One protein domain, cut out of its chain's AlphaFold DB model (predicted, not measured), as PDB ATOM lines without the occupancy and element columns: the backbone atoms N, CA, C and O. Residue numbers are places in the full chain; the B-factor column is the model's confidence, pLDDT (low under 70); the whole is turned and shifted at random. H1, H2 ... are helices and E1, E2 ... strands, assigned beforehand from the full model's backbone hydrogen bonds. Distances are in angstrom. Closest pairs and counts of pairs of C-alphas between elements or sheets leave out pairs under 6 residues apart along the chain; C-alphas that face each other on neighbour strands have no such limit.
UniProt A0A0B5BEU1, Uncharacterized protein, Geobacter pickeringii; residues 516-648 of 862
ATOM      1  N   PHE A 516      52.053 -15.281 -14.483       75.56
ATOM      2  CA  PHE A 516      51.832 -15.109 -13.057       75.56
ATOM      3  C   PHE A 516      50.339 -14.924 -12.747       75.56
ATOM      4  O   PHE A 516      49.762 -15.704 -11.999       75.56
ATOM      5  N   CYS A 517      49.676 -13.947 -13.378       73.69
ATOM      6  CA  CYS A 517      48.241 -13.702 -13.170       73.69
ATOM      7  C   CYS A 517      47.343 -14.513 -14.114       73.69
ATOM      8  O   CYS A 517      46.207 -14.834 -13.759       73.69
ATOM      9  N   HIS A 518      47.837 -14.849 -15.307       77.44
ATOM     10  CA  HIS A 518      47.122 -15.639 -16.306       77.44
ATOM     11  C   HIS A 518      47.875 -16.944 -16.585       77.44
ATOM     12  O   HIS A 518      48.580 -17.018 -17.596       77.44
ATOM     13  N   PRO A 519      47.737 -17.979 -15.729       77.00
ATOM     14  CA  PRO A 519      48.351 -19.274 -15.980       77.00
ATOM     15  C   PRO A 519      47.976 -19.757 -17.380       77.00
ATOM     16  O   PRO A 519      46.805 -19.997 -17.674       77.00
ATOM     17  N   ILE A 520      48.973 -19.853 -18.261       79.88
ATOM     18  CA  ILE A 520      48.746 -20.090 -19.691       79.88
ATOM     19  C   ILE A 520      48.021 -21.427 -19.907       79.88
ATOM     20  O   ILE A 520      47.114 -21.514 -20.730       79.88
ATOM     21  N   ALA A 521      48.337 -22.436 -19.093       80.44
ATOM     22  CA  ALA A 521      47.671 -23.736 -19.103       80.44
ATOM     23  C   ALA A 521      46.172 -23.682 -18.743       80.44
ATOM     24  O   ALA A 521      45.435 -24.607 -19.067       80.44
ATOM     25  N   SER A 522      45.711 -22.611 -18.092       81.69
ATOM     26  CA  SER A 522      44.323 -22.438 -17.648       81.69
ATOM     27  C   SER A 522      43.495 -21.541 -18.578       81.69
ATOM     28  O   SER A 522      42.344 -21.229 -18.267       81.69
ATOM     29  N   LEU A 523      44.051 -21.103 -19.714       82.56
ATOM     30  CA  LEU A 523      43.315 -20.310 -20.698       82.56
ATOM     31  C   LEU A 523      42.273 -21.176 -21.427       82.56
ATOM     32  O   LEU A 523      42.611 -22.141 -22.106       82.56
ATOM     33  N   GLY A 524      40.993 -20.810 -21.302       84.31
ATOM     34  CA  GLY A 524      39.865 -21.532 -21.910       84.31
ATOM     35  C   GLY A 524      39.545 -21.135 -23.360       84.31
ATOM     36  O   GLY A 524      40.085 -20.167 -23.901       84.31
ATOM     37  N   GLY A 525      38.613 -21.854 -23.991       88.81
ATOM     38  CA  GLY A 525      38.204 -21.631 -25.386       88.81
ATOM     39  C   GLY A 525      39.302 -21.991 -26.394       88.81
ATOM     40  O   GLY A 525      40.094 -22.905 -26.166       88.81
ATOM     41  N   ALA A 526      39.386 -21.264 -27.508       91.62
ATOM     42  CA  ALA A 526      40.300 -21.586 -28.606       91.62
ATOM     43  C   ALA A 526      41.765 -21.131 -28.407       91.62
ATOM     44  O   ALA A 526      42.542 -21.161 -29.365       91.62
ATOM     45  N   HIS A 527      42.202 -20.751 -27.199       90.75
ATOM     46  CA  HIS A 527      43.603 -20.361 -26.953       90.75
ATOM     47  C   HIS A 527      44.594 -21.464 -27.350       90.75
ATOM     48  O   HIS A 527      45.582 -21.174 -28.017       90.75
ATOM     49  N   ALA A 528      44.293 -22.733 -27.049       89.19
ATOM     50  CA  ALA A 528      45.136 -23.880 -27.413       89.19
ATOM     51  C   ALA A 528      45.325 -24.077 -28.929       89.19
ATOM     52  O   ALA A 528      46.188 -24.845 -29.351       89.19
ATOM     53  N   LYS A 529      44.499 -23.423 -29.758       88.19
ATOM     54  CA  LYS A 529      44.628 -23.439 -31.221       88.19
ATOM     55  C   LYS A 529      45.559 -22.342 -31.739       88.19
ATOM     56  O   LYS A 529      46.080 -22.478 -32.838       88.19
ATOM     57  N   HIS A 530      45.782 -21.291 -30.952       89.62
ATOM     58  CA  HIS A 530      46.557 -20.105 -31.335       89.62
ATOM     59  C   HIS A 530      47.875 -19.967 -30.557       89.62
ATOM     60  O   HIS A 530      48.753 -19.201 -30.958       89.62
ATOM     61  N   LEU A 531      48.006 -20.694 -29.448       87.25
ATOM     62  CA  LEU A 531      49.136 -20.658 -28.531       87.25
ATOM     63  C   LEU A 531      49.577 -22.077 -28.174       87.25
ATOM     64  O   LEU A 531      48.758 -22.988 -28.018       87.25
ATOM     65  N   ASP A 532      50.872 -22.241 -27.924       85.75
ATOM     66  CA  ASP A 532      51.371 -23.395 -27.194       85.75
ATOM     67  C   ASP A 532      51.163 -23.179 -25.696       85.75
ATOM     68  O   ASP A 532      51.932 -22.465 -25.057       85.75
ATOM     69  N   LEU A 533      50.136 -23.818 -25.126       82.62
ATOM     70  CA  LEU A 533      49.805 -23.632 -23.710       82.62
ATOM     71  C   LEU A 533      50.875 -24.146 -22.730       82.62
ATOM     72  O   LEU A 533      50.778 -23.897 -21.531       82.62
ATOM     73  N   THR A 534      51.889 -24.856 -23.232       81.81
ATOM     74  CA  THR A 534      53.042 -25.311 -22.440       81.81
ATOM     75  C   THR A 534      54.167 -24.278 -22.380       81.81
ATOM     76  O   THR A 534      55.106 -24.436 -21.602       81.81
ATOM     77  N   LYS A 535      54.086 -23.209 -23.182       76.81
ATOM     78  CA  LYS A 535      55.113 -22.171 -23.279       76.81
ATOM     79  C   LYS A 535      54.532 -20.816 -22.923       76.81
ATOM     80  O   LYS A 535      53.557 -20.363 -23.515       76.81
ATOM     81  N   THR A 536      55.173 -20.129 -21.985       69.19
ATOM     82  CA  THR A 536      54.808 -18.754 -21.651       69.19
ATOM     83  C   THR A 536      55.261 -17.807 -22.764       69.19
ATOM     84  O   THR A 536      56.467 -17.736 -23.022       69.19
ATOM     85  N   PRO A 537      54.353 -17.033 -23.394       67.50
ATOM     86  CA  PRO A 537      54.732 -16.040 -24.391       67.50
ATOM     87  C   PRO A 537      55.656 -14.985 -23.779       67.50
ATOM     88  O   PRO A 537      55.223 -14.104 -23.040       67.50
ATOM     89  N   VAL A 538      56.941 -15.038 -24.123       69.38
ATOM     90  CA  VAL A 538      57.934 -14.012 -23.747       69.38
ATOM     91  C   VAL A 538      57.785 -12.718 -24.568       69.38
ATOM     92  O   VAL A 538      58.521 -11.760 -24.356       69.38
ATOM     93  N   PHE A 539      56.813 -12.662 -25.490       72.75
ATOM     94  CA  PHE A 539      56.619 -11.560 -26.434       72.75
ATOM     95  C   PHE A 539      55.148 -11.107 -26.511       72.75
ATOM     96  O   PHE A 539      54.483 -11.296 -27.531       72.75
ATOM     97  N   TYR A 540      54.617 -10.499 -25.442       78.94
ATOM     98  CA  TYR A 540      53.214 -10.044 -25.397       78.94
ATOM     99  C   TYR A 540      52.843  -9.134 -26.581       78.94
ATOM    100  O   TYR A 540      51.813  -9.351 -27.219       78.94
ATOM    101  N   THR A 541      53.685  -8.144 -26.897       85.00
ATOM    102  CA  THR A 541      53.445  -7.119 -27.934       85.00
ATOM    103  C   THR A 541      53.683  -7.607 -29.363       85.00
ATOM    104  O   THR A 541      53.458  -6.872 -30.324       85.00
ATOM    105  N   PHE A 542      54.127  -8.851 -29.541       87.00
ATOM    106  CA  PHE A 542      54.489  -9.359 -30.855       87.00
ATOM    107  C   PHE A 542      53.250  -9.729 -31.674       87.00
ATOM    108  O   PHE A 542      52.428 -10.541 -31.261       87.00
ATOM    109  N   THR A 543      53.135  -9.145 -32.865       91.12
ATOM    110  CA  THR A 543      51.973  -9.278 -33.767       91.12
ATOM    111  C   THR A 543      52.349  -9.881 -35.126       91.12
ATOM    112  O   THR A 543      51.725  -9.610 -36.151       91.12
ATOM    113  N   ALA A 544      53.405 -10.701 -35.135       90.25
ATOM    114  CA  ALA A 544      53.800 -11.553 -36.252       90.25
ATOM    115  C   ALA A 544      53.827 -13.037 -35.822       90.25
ATOM    116  O   ALA A 544      53.597 -13.363 -34.653       90.25
ATOM    117  N   ASN A 545      54.091 -13.948 -36.760       90.50
ATOM    118  CA  ASN A 545      54.124 -15.390 -36.507       90.50
ATOM    119  C   ASN A 545      55.471 -15.830 -35.882       90.50
ATOM    120  O   ASN A 545      56.531 -15.459 -36.384       90.50
ATOM    121  N   ARG A 546      55.442 -16.615 -34.792       88.69
ATOM    122  CA  ARG A 546      56.617 -17.274 -34.165       88.69
ATOM    123  C   ARG A 546      56.441 -18.787 -34.031       88.69
ATOM    124  O   ARG A 546      57.128 -19.428 -33.239       88.69
ATOM    125  N   SER A 547      55.487 -19.344 -34.759       90.81
ATOM    126  CA  SER A 547      55.203 -20.773 -34.750       90.81
ATOM    127  C   SER A 547      56.369 -21.555 -35.343       90.81
ATOM    128  O   SER A 547      57.181 -21.019 -36.094       90.81
ATOM    129  N   SER A 548      56.428 -22.840 -35.024       90.44
ATOM    130  CA  SER A 548      57.433 -23.770 -35.531       90.44
ATOM    131  C   SER A 548      56.853 -25.178 -35.586       90.44
ATOM    132  O   SER A 548      55.879 -25.467 -34.888       90.44
ATOM    133  N   GLY A 549      57.489 -26.058 -36.355       90.38
ATOM    134  CA  GLY A 549      57.060 -27.447 -36.510       90.38
ATOM    135  C   GLY A 549      55.894 -27.610 -37.485       90.38
ATOM    136  O   GLY A 549      55.383 -26.636 -38.047       90.38
ATOM    137  N   ASP A 550      55.496 -28.860 -37.682       91.06
ATOM    138  CA  ASP A 550      54.436 -29.276 -38.601       91.06
ATOM    139  C   ASP A 550      53.088 -29.460 -37.879       91.06
ATOM    140  O   ASP A 550      52.921 -29.089 -36.720       91.06
ATOM    141  N   ASP A 551      52.087 -30.010 -38.561       86.44
ATOM    142  CA  ASP A 551      50.779 -30.321 -37.974       86.44
ATOM    143  C   ASP A 551      50.791 -31.370 -36.853       86.44
ATOM    144  O   ASP A 551      49.840 -31.411 -36.072       86.44
ATOM    145  N   THR A 552      51.827 -32.204 -36.767       84.56
ATOM    146  CA  THR A 552      51.926 -33.290 -35.778       84.56
ATOM    147  C   THR A 552      52.677 -32.861 -34.522       84.56
ATOM    148  O   THR A 552      52.292 -33.214 -33.410       84.56
ATOM    149  N   THR A 553      53.728 -32.062 -34.692       82.00
ATOM    150  CA  THR A 553      54.673 -31.670 -33.635       82.00
ATOM    151  C   THR A 553      54.577 -30.192 -33.261       82.00
ATOM    152  O   THR A 553      54.973 -29.794 -32.165       82.00
ATOM    153  N   GLY A 554      54.058 -29.357 -34.161       79.88
ATOM    154  CA  GLY A 554      54.004 -27.909 -34.021       79.88
ATOM    155  C   GLY A 554      52.658 -27.398 -33.517       79.88
ATOM    156  O   GLY A 554      51.587 -27.869 -33.895       79.88
ATOM    157  N   LYS A 555      52.702 -26.342 -32.705       86.62
ATOM    158  CA  LYS A 555      51.534 -25.519 -32.363       86.62
ATOM    159  C   LYS A 555      51.733 -24.116 -32.908       86.62
ATOM    160  O   LYS A 555      52.865 -23.659 -33.078       86.62
ATOM    161  N   TYR A 556      50.629 -23.425 -33.167       89.69
ATOM    162  CA  TYR A 556      50.728 -21.996 -33.410       89.69
ATOM    163  C   TYR A 556      51.222 -21.290 -32.150       89.69
ATOM    164  O   TYR A 556      50.833 -21.635 -31.035       89.69
ATOM    165  N   TYR A 557      52.101 -20.314 -32.341       88.69
ATOM    166  CA  TYR A 557      52.698 -19.540 -31.267       88.69
ATOM    167  C   TYR A 557      52.654 -18.057 -31.630       88.69
ATOM    168  O   TYR A 557      53.620 -17.470 -32.122       88.69
ATOM    169  N   PHE A 558      51.477 -17.465 -31.440       89.88
ATOM    170  CA  PHE A 558      51.238 -16.043 -31.666       89.88
ATOM    171  C   PHE A 558      51.434 -15.238 -30.374       89.88
ATOM    172  O   PHE A 558      51.171 -15.721 -29.279       89.88
ATOM    173  N   GLY A 559      51.888 -13.987 -30.471       88.00
ATOM    174  CA  GLY A 559      51.904 -13.092 -29.306       88.00
ATOM    175  C   GLY A 559      50.487 -12.652 -28.925       88.00
ATOM    176  O   GLY A 559      49.617 -12.521 -29.792       88.00
ATOM    177  N   CYS A 560      50.249 -12.392 -27.637       87.25
ATOM    178  CA  CYS A 560      48.923 -12.059 -27.104       87.25
ATOM    179  C   CYS A 560      48.300 -10.830 -27.791       87.25
ATOM    180  O   CYS A 560      47.087 -10.775 -27.995       87.25
ATOM    181  N   SER A 561      49.128  -9.868 -28.210       90.00
ATOM    182  CA  SER A 561      48.672  -8.625 -28.846       90.00
ATOM    183  C   SER A 561      48.148  -8.781 -30.276       90.00
ATOM    184  O   SER A 561      47.695  -7.803 -30.877       90.00
ATOM    185  N   ASN A 562      48.187  -9.996 -30.840       91.12
ATOM    186  CA  ASN A 562      47.427 -10.300 -32.056       91.12
ATOM    187  C   ASN A 562      45.915 -10.205 -31.807       91.12
ATOM    188  O   ASN A 562      45.181  -9.886 -32.736       91.12
ATOM    189  N   CYS A 563      45.473 -10.462 -30.570       91.25
ATOM    190  CA  CYS A 563      44.068 -10.374 -30.167       91.25
ATOM    191  C   CYS A 563      43.824  -9.294 -29.109       91.25
ATOM    192  O   CYS A 563      42.753  -8.700 -29.084       91.25
ATOM    193  N   HIS A 564      44.800  -9.020 -28.243       90.00
ATOM    194  CA  HIS A 564      44.687  -8.036 -27.169       90.00
ATOM    195  C   HIS A 564      45.363  -6.697 -27.529       90.00
ATOM    196  O   HIS A 564      46.192  -6.634 -28.442       90.00
ATOM    197  N   PRO A 565      45.038  -5.596 -26.828       89.81
ATOM    198  CA  PRO A 565      45.755  -4.330 -26.980       89.81
ATOM    199  C   PRO A 565      47.258  -4.473 -26.696       89.81
ATOM    200  O   PRO A 565      47.635  -5.161 -25.748       89.81
ATOM    201  N   LEU A 566      48.104  -3.768 -27.463       86.06
ATOM    202  CA  LEU A 566      49.562  -3.702 -27.233       86.06
ATOM    203  C   LEU A 566      49.903  -3.150 -25.843       86.06
ATOM    204  O   LEU A 566      50.865  -3.578 -25.209       86.06
ATOM    205  N   THR A 567      49.086  -2.215 -25.369       78.44
ATOM    206  CA  THR A 567      49.114  -1.662 -24.020       78.44
ATOM    207  C   THR A 567      47.695  -1.716 -23.468       78.44
ATOM    208  O   THR A 567      46.746  -1.310 -24.135       78.44
ATOM    209  N   ASN A 568      47.523  -2.263 -22.263       67.75
ATOM    210  CA  ASN A 568      46.213  -2.353 -21.622       67.75
ATOM    211  C   ASN A 568      46.241  -1.616 -20.280       67.75
ATOM    212  O   ASN A 568      46.746  -2.145 -19.292       67.75
ATOM    213  N   SER A 569      45.679  -0.407 -20.244       63.56
ATOM    214  CA  SER A 569      45.491   0.379 -19.015       63.56
ATOM    215  C   SER A 569      44.444  -0.220 -18.067       63.56
ATOM    216  O   SER A 569      44.411   0.130 -16.893       63.56
ATOM    217  N   ASN A 570      43.620  -1.156 -18.550       64.94
ATOM    218  CA  ASN A 570      42.492  -1.745 -17.830       64.94
ATOM    219  C   ASN A 570      42.768  -3.185 -17.358       64.94
ATOM    220  O   ASN A 570      41.826  -3.941 -17.115       64.94
ATOM    221  N   HIS A 571      44.040  -3.587 -17.239       70.06
ATOM    222  CA  HIS A 571      44.453  -4.984 -17.010       70.06
ATOM    223  C   HIS A 571      43.860  -5.624 -15.734       70.06
ATOM    224  O   HIS A 571      43.731  -6.841 -15.668       70.06
ATOM    225  N   THR A 572      43.442  -4.823 -14.747       66.31
ATOM    226  CA  THR A 572      42.824  -5.286 -13.486       66.31
ATOM    227  C   THR A 572      41.316  -5.029 -13.392       66.31
ATOM    228  O   THR A 572      40.708  -5.340 -12.373       66.31
ATOM    229  N   SER A 573      40.683  -4.498 -14.442       68.56
ATOM    230  CA  SER A 573      39.250  -4.143 -14.446       68.56
ATOM    231  C   SER A 573      38.294  -5.345 -14.511       68.56
ATOM    232  O   SER A 573      37.080  -5.163 -14.525       68.56
ATOM    233  N   GLY A 574      38.821  -6.568 -14.630       70.62
ATOM    234  CA  GLY A 574      38.030  -7.786 -14.836       70.62
ATOM    235  C   GLY A 574      37.449  -7.937 -16.250       70.62
ATOM    236  O   GLY A 574      36.823  -8.953 -16.544       70.62
ATOM    237  N   THR A 575      37.678  -6.970 -17.148       79.00
ATOM    238  CA  THR A 575      37.169  -6.991 -18.527       79.00
ATOM    239  C   THR A 575      38.223  -7.507 -19.507       79.00
ATOM    240  O   THR A 575      39.344  -7.000 -19.559       79.00
ATOM    241  N   ILE A 576      37.851  -8.487 -20.337       83.69
ATOM    242  CA  ILE A 576      38.692  -8.966 -21.443       83.69
ATOM    243  C   ILE A 576      38.527  -8.011 -22.625       83.69
ATOM    244  O   ILE A 576      37.449  -7.925 -23.212       83.69
ATOM    245  N   VAL A 577      39.602  -7.308 -22.977       88.75
ATOM    246  CA  VAL A 577      39.627  -6.353 -24.091       88.75
ATOM    247  C   VAL A 577      40.322  -6.978 -25.295       88.75
ATOM    248  O   VAL A 577      41.417  -7.529 -25.162       88.75
ATOM    249  N   LEU A 578      39.697  -6.858 -26.463       92.25
ATOM    250  CA  LEU A 578      40.223  -7.283 -27.752       92.25
ATOM    251  C   LEU A 578      40.525  -6.059 -28.621       92.25
ATOM    252  O   LEU A 578      39.770  -5.089 -28.620       92.25
ATOM    253  N   ASP A 579      41.629  -6.102 -29.360       93.25
ATOM    254  CA  ASP A 579      42.023  -5.066 -30.313       93.25
ATOM    255  C   ASP A 579      42.544  -5.727 -31.587       93.25
ATOM    256  O   ASP A 579      43.627  -6.313 -31.589       93.25
ATOM    257  N   PHE A 580      41.789  -5.594 -32.674       94.44
ATOM    258  CA  PHE A 580      42.137  -6.123 -33.993       94.44
ATOM    259  C   PHE A 580      42.420  -5.022 -35.022       94.44
ATOM    260  O   PHE A 580      42.559  -5.329 -36.206       94.44
ATOM    261  N   ARG A 581      42.532  -3.756 -34.602       94.69
ATOM    262  CA  ARG A 581      42.710  -2.626 -35.525       94.69
ATOM    263  C   ARG A 581      44.031  -2.739 -36.307       94.69
ATOM    264  O   ARG A 581      45.070  -2.998 -35.686       94.69
ATOM    265  N   PRO A 582      44.026  -2.500 -37.634       94.19
ATOM    266  CA  PRO A 582      45.208  -2.621 -38.489       94.19
ATOM    267  C   PRO A 582      46.082  -1.359 -38.540       94.19
ATOM    268  O   PRO A 582      47.083  -1.347 -39.249       94.19
ATOM    269  N   THR A 583      45.728  -0.300 -37.808       91.19
ATOM    270  CA  THR A 583      46.427   1.001 -37.820       91.19
ATOM    271  C   THR A 583      47.041   1.387 -36.470       91.19
ATOM    272  O   THR A 583      47.558   2.490 -36.314       91.19
ATOM    273  N   THR A 584      47.016   0.493 -35.475       89.75
ATOM    274  CA  THR A 584      47.606   0.751 -34.151       89.75
ATOM    275  C   THR A 584      49.133   0.857 -34.236       89.75
ATOM    276  O   THR A 584      49.796  -0.065 -34.703       89.75
ATOM    277  N   THR A 585      49.719   1.942 -33.729       89.06
ATOM    278  CA  THR A 585      51.181   2.128 -33.686       89.06
ATOM    279  C   THR A 585      51.884   0.951 -32.997       89.06
ATOM    280  O   THR A 585      51.506   0.557 -31.896       89.06
ATOM    281  N   GLY A 586      52.931   0.406 -33.626       87.31
ATOM    282  CA  GLY A 586      53.745  -0.686 -33.071       87.31
ATOM    283  C   GLY A 586      53.278  -2.107 -33.418       87.31
ATOM    284  O   GLY A 586      53.885  -3.069 -32.949       87.31
ATOM    285  N   ILE A 587      52.231  -2.267 -34.234       90.81
ATOM    286  CA  ILE A 587      51.837  -3.576 -34.781       90.81
ATOM    287  C   ILE A 587      52.717  -3.994 -35.974       90.81
ATOM    288  O   ILE A 587      53.338  -3.171 -36.639       90.81
ATOM    289  N   SER A 588      52.750  -5.297 -36.248       89.25
ATOM    290  CA  SER A 588      53.527  -5.957 -37.298       89.25
ATOM    291  C   SER A 588      52.615  -6.695 -38.297       89.25
ATOM    292  O   SER A 588      51.415  -6.428 -38.384       89.25
ATOM    293  N   THR A 589      53.192  -7.609 -39.083       87.44
ATOM    294  CA  THR A 589      52.656  -8.111 -40.358       87.44
ATOM    295  C   THR A 589      51.273  -8.756 -40.300       87.44
ATOM    296  O   THR A 589      50.540  -8.620 -41.275       87.44
ATOM    297  N   LEU A 590      50.891  -9.454 -39.223       92.56
ATOM    298  CA  LEU A 590      49.594 -10.143 -39.175       92.56
ATOM    299  C   LEU A 590      48.459  -9.165 -38.889       92.56
ATOM    300  O   LEU A 590      47.523  -9.051 -39.676       92.56
ATOM    301  N   LYS A 591      48.569  -8.415 -37.789       92.31
ATOM    302  CA  LYS A 591      47.525  -7.476 -37.363       92.31
ATOM    303  C   LYS A 591      47.364  -6.304 -38.336       92.31
ATOM    304  O   LYS A 591      46.238  -5.884 -38.576       92.31
ATOM    305  N   ALA A 592      48.446  -5.848 -38.973       93.50
ATOM    306  CA  ALA A 592      48.393  -4.812 -40.013       93.50
ATOM    307  C   ALA A 592      47.592  -5.222 -41.269       93.50
ATOM    308  O   ALA A 592      47.218  -4.363 -42.059       93.50
ATOM    309  N   LYS A 593      47.329  -6.522 -41.470       93.44
ATOM    310  CA  LYS A 593      46.552  -7.052 -42.605       93.44
ATOM    311  C   LYS A 593      45.094  -7.367 -42.257       93.44
ATOM    312  O   LYS A 593      44.360  -7.891 -43.101       93.44
ATOM    313  N   ASN A 594      44.666  -7.083 -41.028       94.69
ATOM    314  CA  ASN A 594      43.250  -7.124 -40.674       94.69
ATOM    315  C   ASN A 594      42.462  -6.095 -41.499       94.69
ATOM    316  O   ASN A 594      43.026  -5.148 -42.046       94.69
ATOM    317  N   SER A 595      41.150  -6.289 -41.595       94.25
ATOM    318  CA  SER A 595      40.277  -5.426 -42.384       94.25
ATOM    319  C   SER A 595      40.328  -3.983 -41.884       94.25
ATOM    320  O   SER A 595      40.182  -3.726 -40.688       94.25
ATOM    321  N   ALA A 596      40.443  -3.033 -42.813       93.88
ATOM    322  CA  ALA A 596      40.370  -1.600 -42.521       93.88
ATOM    323  C   ALA A 596      39.018  -1.168 -41.917       93.88
ATOM    324  O   ALA A 596      38.922  -0.090 -41.338       93.88
ATOM    325  N   THR A 597      37.984  -2.013 -42.011       94.25
ATOM    326  CA  THR A 597      36.677  -1.786 -41.365       94.25
ATOM    327  C   THR A 597      36.737  -1.896 -39.838       94.25
ATOM    328  O   THR A 597      35.875  -1.352 -39.146       94.25
ATOM    329  N   ILE A 598      37.765  -2.556 -39.289       95.94
ATOM    330  CA  ILE A 598      37.977  -2.672 -37.845       95.94
ATOM    331  C   ILE A 598      38.607  -1.374 -37.335       95.94
ATOM    332  O   ILE A 598      39.821  -1.177 -37.400       95.94
ATOM    333  N   THR A 599      37.764  -0.487 -36.816       95.81
ATOM    334  CA  THR A 599      38.144   0.863 -36.368       95.81
ATOM    335  C   THR A 599      38.104   1.028 -34.849       95.81
ATOM    336  O   THR A 599      38.657   1.995 -34.323       95.81
ATOM    337  N   ALA A 600      37.529   0.065 -34.124       94.31
ATOM    338  CA  ALA A 600      37.382   0.102 -32.672       94.31
ATOM    339  C   ALA A 600      38.047  -1.100 -31.983       94.31
ATOM    340  O   ALA A 600      38.396  -2.101 -32.605       94.31
ATOM    341  N   PHE A 601      38.233  -0.986 -30.670       93.19
ATOM    342  CA  PHE A 601      38.699  -2.054 -29.788       93.19
ATOM    343  C   PHE A 601      37.890  -2.004 -28.491       93.19
ATOM    344  O   PHE A 601      37.372  -0.948 -28.127       93.19
ATOM    345  N   GLY A 602      37.769  -3.126 -27.792       91.69
ATOM    346  CA  GLY A 602      36.880  -3.219 -26.639       91.69
ATOM    347  C   GLY A 602      36.542  -4.661 -26.272       91.69
ATOM    348  O   GLY A 602      37.181  -5.590 -26.772       91.69
ATOM    349  N   PRO A 603      35.564  -4.880 -25.379       92.00
ATOM    350  CA  PRO A 603      35.027  -6.214 -25.137       92.00
ATOM    351  C   PRO A 603      34.380  -6.801 -26.404       92.00
ATOM    352  O   PRO A 603      34.086  -6.091 -27.371       92.00
ATOM    353  N   VAL A 604      34.146  -8.115 -26.394       92.56
ATOM    354  CA  VAL A 604      33.436  -8.829 -27.474       92.56
ATOM    355  C   VAL A 604      32.121  -8.116 -27.809       92.56
ATOM    356  O   VAL A 604      31.383  -7.739 -26.901       92.56
ATOM    357  N   GLY A 605      31.828  -7.958 -29.103       92.31
ATOM    358  CA  GLY A 605      30.596  -7.320 -29.582       92.31
ATOM    359  C   GLY A 605      30.680  -5.797 -29.717       92.31
ATOM    360  O   GLY A 605      29.703  -5.168 -30.112       92.31
ATOM    361  N   THR A 606      31.842  -5.197 -29.441       94.50
ATOM    362  CA  THR A 606      32.095  -3.784 -29.762       94.50
ATOM    363  C   THR A 606      31.875  -3.547 -31.260       94.50
ATOM    364  O   THR A 606      32.486  -4.222 -32.093       94.50
ATOM    365  N   ALA A 607      31.021  -2.578 -31.607       95.19
ATOM    366  CA  ALA A 607      30.773  -2.196 -32.996       95.19
ATOM    367  C   ALA A 607      32.095  -1.844 -33.699       95.19
ATOM    368  O   ALA A 607      32.924  -1.128 -33.142       95.19
ATOM    369  N   ASN A 608      32.308  -2.377 -34.907       94.25
ATOM    370  CA  ASN A 608      33.571  -2.262 -35.654       94.25
ATOM    371  C   ASN A 608      34.813  -2.807 -34.912       94.25
ATOM    372  O   ASN A 608      35.939  -2.410 -35.212       94.25
ATOM    373  N   GLY A 609      34.627  -3.714 -33.945       93.44
ATOM    374  CA  GLY A 609      35.697  -4.326 -33.148       93.44
ATOM    375  C   GLY A 609      36.248  -5.646 -33.696       93.44
ATOM    376  O   GLY A 609      37.098  -6.263 -33.059       93.44
ATOM    377  N   GLY A 610      35.753  -6.121 -34.844       93.25
ATOM    378  CA  GLY A 610      36.204  -7.372 -35.476       93.25
ATOM    379  C   GLY A 610      35.721  -8.660 -34.797       93.25
ATOM    380  O   GLY A 610      36.147  -9.750 -35.174       93.25
ATOM    381  N   THR A 611      34.829  -8.563 -33.805       94.75
ATOM    382  CA  THR A 611      34.200  -9.718 -33.146       94.75
ATOM    383  C   THR A 611      32.715  -9.487 -32.897       94.75
ATOM    384  O   THR A 611      32.280  -8.352 -32.704       94.75
ATOM    385  N   SER A 612      31.948 -10.572 -32.859       94.38
ATOM    386  CA  SER A 612      30.528 -10.588 -32.486       94.38
ATOM    387  C   SER A 612      30.251 -11.658 -31.425       94.38
ATOM    388  O   SER A 612      31.046 -12.588 -31.255       94.38
ATOM    389  N   GLY A 613      29.135 -11.513 -30.702       93.06
ATOM    390  CA  GLY A 613      28.687 -12.439 -29.658       93.06
ATOM    391  C   GLY A 613      28.914 -11.930 -28.230       93.06
ATOM    392  O   GLY A 613      28.886 -10.729 -27.971       93.06
ATOM    393  N   THR A 614      29.113 -12.848 -27.285       90.69
ATOM    394  CA  THR A 614      29.259 -12.585 -25.848       90.69
ATOM    395  C   THR A 614      30.404 -13.409 -25.254       90.69
ATOM    396  O   THR A 614      30.461 -14.634 -25.400       90.69
ATOM    397  N   SER A 615      31.320 -12.738 -24.548       88.25
ATOM    398  CA  SER A 615      32.437 -13.397 -23.856       88.25
ATOM    399  C   SER A 615      31.936 -14.461 -22.870       88.25
ATOM    400  O   SER A 615      30.947 -14.259 -22.175       88.25
ATOM    401  N   GLY A 616      32.611 -15.609 -22.823       86.50
ATOM    402  CA  GLY A 616      32.217 -16.775 -22.026       86.50
ATOM    403  C   GLY A 616      31.144 -17.674 -22.651       86.50
ATOM    404  O   GLY A 616      30.891 -18.738 -22.097       86.50
ATOM    405  N   SER A 617      30.533 -17.288 -23.780       90.00
ATOM    406  CA  SER A 617      29.450 -18.056 -24.413       90.00
ATOM    407  C   SER A 617      29.655 -18.256 -25.919       90.00
ATOM    408  O   SER A 617      29.796 -19.388 -26.382       90.00
ATOM    409  N   SER A 618      29.726 -17.170 -26.692       91.94
ATOM    410  CA  SER A 618      29.869 -17.233 -28.149       91.94
ATOM    411  C   SER A 618      30.734 -16.094 -28.664       91.94
ATOM    412  O   SER A 618      30.416 -14.938 -28.414       91.94
ATOM    413  N   VAL A 619      31.830 -16.389 -29.362       94.00
ATOM    414  CA  VAL A 619      32.673 -15.363 -29.998       94.00
ATOM    415  C   VAL A 619      33.015 -15.807 -31.405       94.00
ATOM    416  O   VAL A 619      33.615 -16.866 -31.590       94.00
ATOM    417  N   VAL A 620      32.667 -14.973 -32.377       94.06
ATOM    418  CA  VAL A 620      33.019 -15.160 -33.787       94.06
ATOM    419  C   VAL A 620      33.830 -13.960 -34.252       94.06
ATOM    420  O   VAL A 620      33.440 -12.812 -34.014       94.06
ATOM    421  N   CYS A 621      34.962 -14.220 -34.900       93.19
ATOM    422  CA  CYS A 621      35.829 -13.195 -35.465       93.19
ATOM    423  C   CYS A 621      35.436 -12.903 -36.917       93.19
ATOM    424  O   CYS A 621      35.108 -13.816 -37.678       93.19
ATOM    425  N   ALA A 622      35.528 -11.635 -37.312       91.62
ATOM    426  CA  ALA A 622      35.286 -11.167 -38.673       91.62
ATOM    427  C   ALA A 622      36.348 -10.133 -39.072       91.62
ATOM    428  O   ALA A 622      36.744  -9.296 -38.263       91.62
ATOM    429  N   GLY A 623      36.825 -10.191 -40.319       93.06
ATOM    430  CA  GLY A 623      37.836  -9.250 -40.817       93.06
ATOM    431  C   GLY A 623      39.249  -9.461 -40.253       93.06
ATOM    432  O   GLY A 623      40.063  -8.541 -40.298       93.06
ATOM    433  N   VAL A 624      39.557 -10.643 -39.707       93.94
ATOM    434  CA  VAL A 624      40.864 -10.962 -39.103       93.94
ATOM    435  C   VAL A 624      41.736 -11.746 -40.086       93.94
ATOM    436  O   VAL A 624      41.343 -12.812 -40.555       93.94
ATOM    437  N   TYR A 625      42.949 -11.260 -40.361       93.25
ATOM    438  CA  TYR A 625      43.868 -11.814 -41.363       93.25
ATOM    439  C   TYR A 625      44.217 -13.289 -41.143       93.25
ATOM    440  O   TYR A 625      44.352 -14.041 -42.107       93.25
ATOM    441  N   CYS A 626      44.331 -13.729 -39.887       91.62
ATOM    442  CA  CYS A 626      44.623 -15.128 -39.563       91.62
ATOM    443  C   CYS A 626      43.572 -16.109 -40.106       91.62
ATOM    444  O   CYS A 626      43.872 -17.285 -40.297       91.62
ATOM    445  N   HIS A 627      42.362 -15.619 -40.377       91.25
ATOM    446  CA  HIS A 627      41.256 -16.365 -40.962       91.25
ATOM    447  C   HIS A 627      40.932 -15.798 -42.344       91.25
ATOM    448  O   HIS A 627      39.798 -15.434 -42.620       91.25
ATOM    449  N   SER A 628      41.942 -15.659 -43.202       90.75
ATOM    450  CA  SER A 628      41.777 -15.164 -44.571       90.75
ATOM    451  C   SER A 628      42.356 -16.123 -45.606       90.75
ATOM    452  O   SER A 628      43.061 -17.080 -45.273       90.75
ATOM    453  N   ASN A 629      42.101 -15.826 -46.876       87.06
ATOM    454  CA  ASN A 629      42.741 -16.494 -48.007       87.06
ATOM    455  C   ASN A 629      44.225 -16.125 -48.197       87.06
ATOM    456  O   ASN A 629      44.887 -16.690 -49.066       87.06
ATOM    457  N   GLY A 630      44.756 -15.165 -47.429       86.06
ATOM    458  CA  GLY A 630      46.146 -14.711 -47.518       86.06
ATOM    459  C   GLY A 630      46.504 -13.981 -48.820       86.06
ATOM    460  O   GLY A 630      47.673 -13.635 -49.018       86.06
ATOM    461  N   TYR A 631      45.538 -13.725 -49.708       83.75
ATOM    462  CA  TYR A 631      45.784 -13.128 -51.017       83.75
ATOM    463  C   TYR A 631      45.616 -11.607 -50.964       83.75
ATOM    464  O   TYR A 631      44.510 -11.083 -50.943       83.75
ATOM    465  N   ALA A 632      46.740 -10.884 -50.955       80.06
ATOM    466  CA  ALA A 632      46.760  -9.439 -50.717       80.06
ATOM    467  C   ALA A 632      45.895  -8.614 -51.689       80.06
ATOM    468  O   ALA A 632      45.258  -7.662 -51.251       80.06
ATOM    469  N   SER A 633      45.863  -8.969 -52.979       79.12
ATOM    470  CA  SER A 633      45.133  -8.196 -53.995       79.12
ATOM    471  C   SER A 633      43.618  -8.411 -53.961       79.12
ATOM    472  O   SER A 633      42.883  -7.575 -54.470       79.12
ATOM    473  N   ASN A 634      43.150  -9.516 -53.377       81.50
ATOM    474  CA  ASN A 634      41.730  -9.814 -53.214       81.50
ATOM    475  C   ASN A 634      41.522 -10.581 -51.900       81.50
ATOM    476  O   ASN A 634      41.305 -11.795 -51.886       81.50
ATOM    477  N   MET A 635      41.702  -9.867 -50.787       88.00
ATOM    478  CA  MET A 635      41.664 -10.451 -49.451       88.00
ATOM    479  C   MET A 635      40.233 -10.825 -49.081       88.00
ATOM    480  O   MET A 635      39.362  -9.960 -48.992       88.00
ATOM    481  N   VAL A 636      40.009 -12.103 -48.794       90.00
ATOM    482  CA  VAL A 636      38.724 -12.601 -48.298       90.00
ATOM    483  C   VAL A 636      38.926 -13.137 -46.892       90.00
ATOM    484  O   VAL A 636      39.790 -13.983 -46.668       90.00
ATOM    485  N   TYR A 637      38.134 -12.637 -45.946       90.81
ATOM    486  CA  TYR A 637      38.150 -13.069 -44.552       90.81
ATOM    487  C   TYR A 637      37.034 -14.090 -44.321       90.81
ATOM    488  O   TYR A 637      35.857 -13.782 -44.500       90.81
ATOM    489  N   ALA A 638      37.404 -15.296 -43.915       88.38
ATOM    490  CA  ALA A 638      36.476 -16.334 -43.506       88.38
ATOM    491  C   ALA A 638      35.839 -15.987 -42.153       88.38
ATOM    492  O   ALA A 638      36.497 -15.466 -41.247       88.38
ATOM    493  N   SER A 639      34.561 -16.332 -41.995       83.88
ATOM    494  CA  SER A 639      33.925 -16.338 -40.678       83.88
ATOM    495  C   SER A 639      34.484 -17.495 -39.857       83.88
ATOM    496  O   SER A 639      34.562 -18.627 -40.340       83.88
ATOM    497  N   THR A 640      34.868 -17.236 -38.610       91.62
ATOM    498  CA  THR A 640      35.391 -18.296 -37.742       91.62
ATOM    499  C   THR A 640      34.271 -19.154 -37.154       91.62
ATOM    500  O   THR A 640      33.149 -18.674 -36.983       91.62
ATOM    501  N   PRO A 641      34.567 -20.397 -36.740       91.88
ATOM    502  CA  PRO A 641      33.755 -21.100 -35.760       91.88
ATOM    503  C   PRO A 641      33.697 -20.314 -34.443       91.88
ATOM    504  O   PRO A 641      34.513 -19.418 -34.200       91.88
ATOM    505  N   ASN A 642      32.755 -20.677 -33.572       92.81
ATOM    506  CA  ASN A 642      32.671 -20.083 -32.245       92.81
ATOM    507  C   ASN A 642      33.902 -20.466 -31.391       92.81
ATOM    508  O   ASN A 642      34.270 -21.636 -31.270       92.81
ATOM    509  N   TRP A 643      34.518 -19.465 -30.756       92.69
ATOM    510  CA  TRP A 643      35.675 -19.584 -29.862       92.69
ATOM    511  C   TRP A 643      35.508 -20.593 -28.720       92.69
ATOM    512  O   TRP A 643      36.488 -21.209 -28.295       92.69
ATOM    513  N   TYR A 644      34.290 -20.737 -28.192       92.19
ATOM    514  CA  TYR A 644      33.989 -21.639 -27.073       92.19
ATOM    515  C   TYR A 644      33.481 -23.016 -27.516       92.19
ATOM    516  O   TYR A 644      33.197 -23.860 -26.672       92.19
ATOM    517  N   GLY A 645      33.398 -23.269 -28.822       85.94
ATOM    518  CA  GLY A 645      32.973 -24.551 -29.369       85.94
ATOM    519  C   GLY A 645      32.717 -24.454 -30.867       85.94
ATOM    520  O   GLY A 645      31.900 -23.655 -31.307       85.94
ATOM    521  N   GLY A 646      33.424 -25.256 -31.659       84.69
ATOM    522  CA  GLY A 646      33.304 -25.273 -33.114       84.69
ATOM    523  C   GLY A 646      34.620 -25.645 -33.792       84.69
ATOM    524  O   GLY A 646      35.700 -25.545 -33.207       84.69
ATOM    525  N   SER A 647      34.535 -26.081 -35.042       84.31
ATOM    526  CA  SER A 647      35.691 -26.421 -35.870       84.31
ATOM    527  C   SER A 647      35.385 -26.131 -37.328       84.31
ATOM    528  O   SER A 647      34.237 -26.216 -37.754       84.31
ATOM    529  N   PHE A 648      36.420 -25.832 -38.104       84.31
ATOM    530  CA  PHE A 648      36.303 -25.880 -39.554       84.31
ATOM    531  C   PHE A 648      36.082 -27.333 -39.986       84.31
ATOM    532  O   PHE A 648      36.835 -28.212 -39.568       84.31
TER     533      PHE A 648
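Overview. This is residues 516 to 648 of the 862 residues of an uncharacterized protein of Geobacter pickeringii (UniProt A0A0B5BEU1). Little regular structure is present: the model is a rounded tangle of loops, with a small two-strand hairpin, E1 and E2, on one side and a single helical turn, H1, away from it. Residues 642 and 643, near the end of the printed part, come back beside E2, and residues 569 to 574 stick out. The printed part has 133 residues, with 12 in named elements, in the order H1, E1, E2; the class is mixed and the two strands are antiparallel. It is compact, with a radius of gyration of the C-alphas of 14.3 A and spans of 38 by 37 by 31 A.

Arrangement. H1, residues 527 to 530, is too short for an O i to N i+4 pair; its one O i to N i+3 pair is within range. A long link of 80 residues leads to E1, residues 611 to 614. A tight link of 3 residues joins it to E2, residues 618 to 621, in a hairpin, antiparallel at 178 degrees. N 614 and O 618 are within hydrogen-bond range at 2.7 A. H1 and E2 are apart.

Along the chain. H1 begins at C-alpha 527 (43.603, -20.361, -26.953) and is 5.3 A long. E1 measures 9.3 A. E2 measures 10.3 A, ending at C-alpha 621 (35.829, -13.195, -35.465).

Size, cuts and confidence. The farthest C-alphas, of Phe 516 and Ser 633, are 42.1 A apart. The printed part has no cut. Residues 536 to 538, 568 to 570 and 572 to 573 have pLDDT under 70.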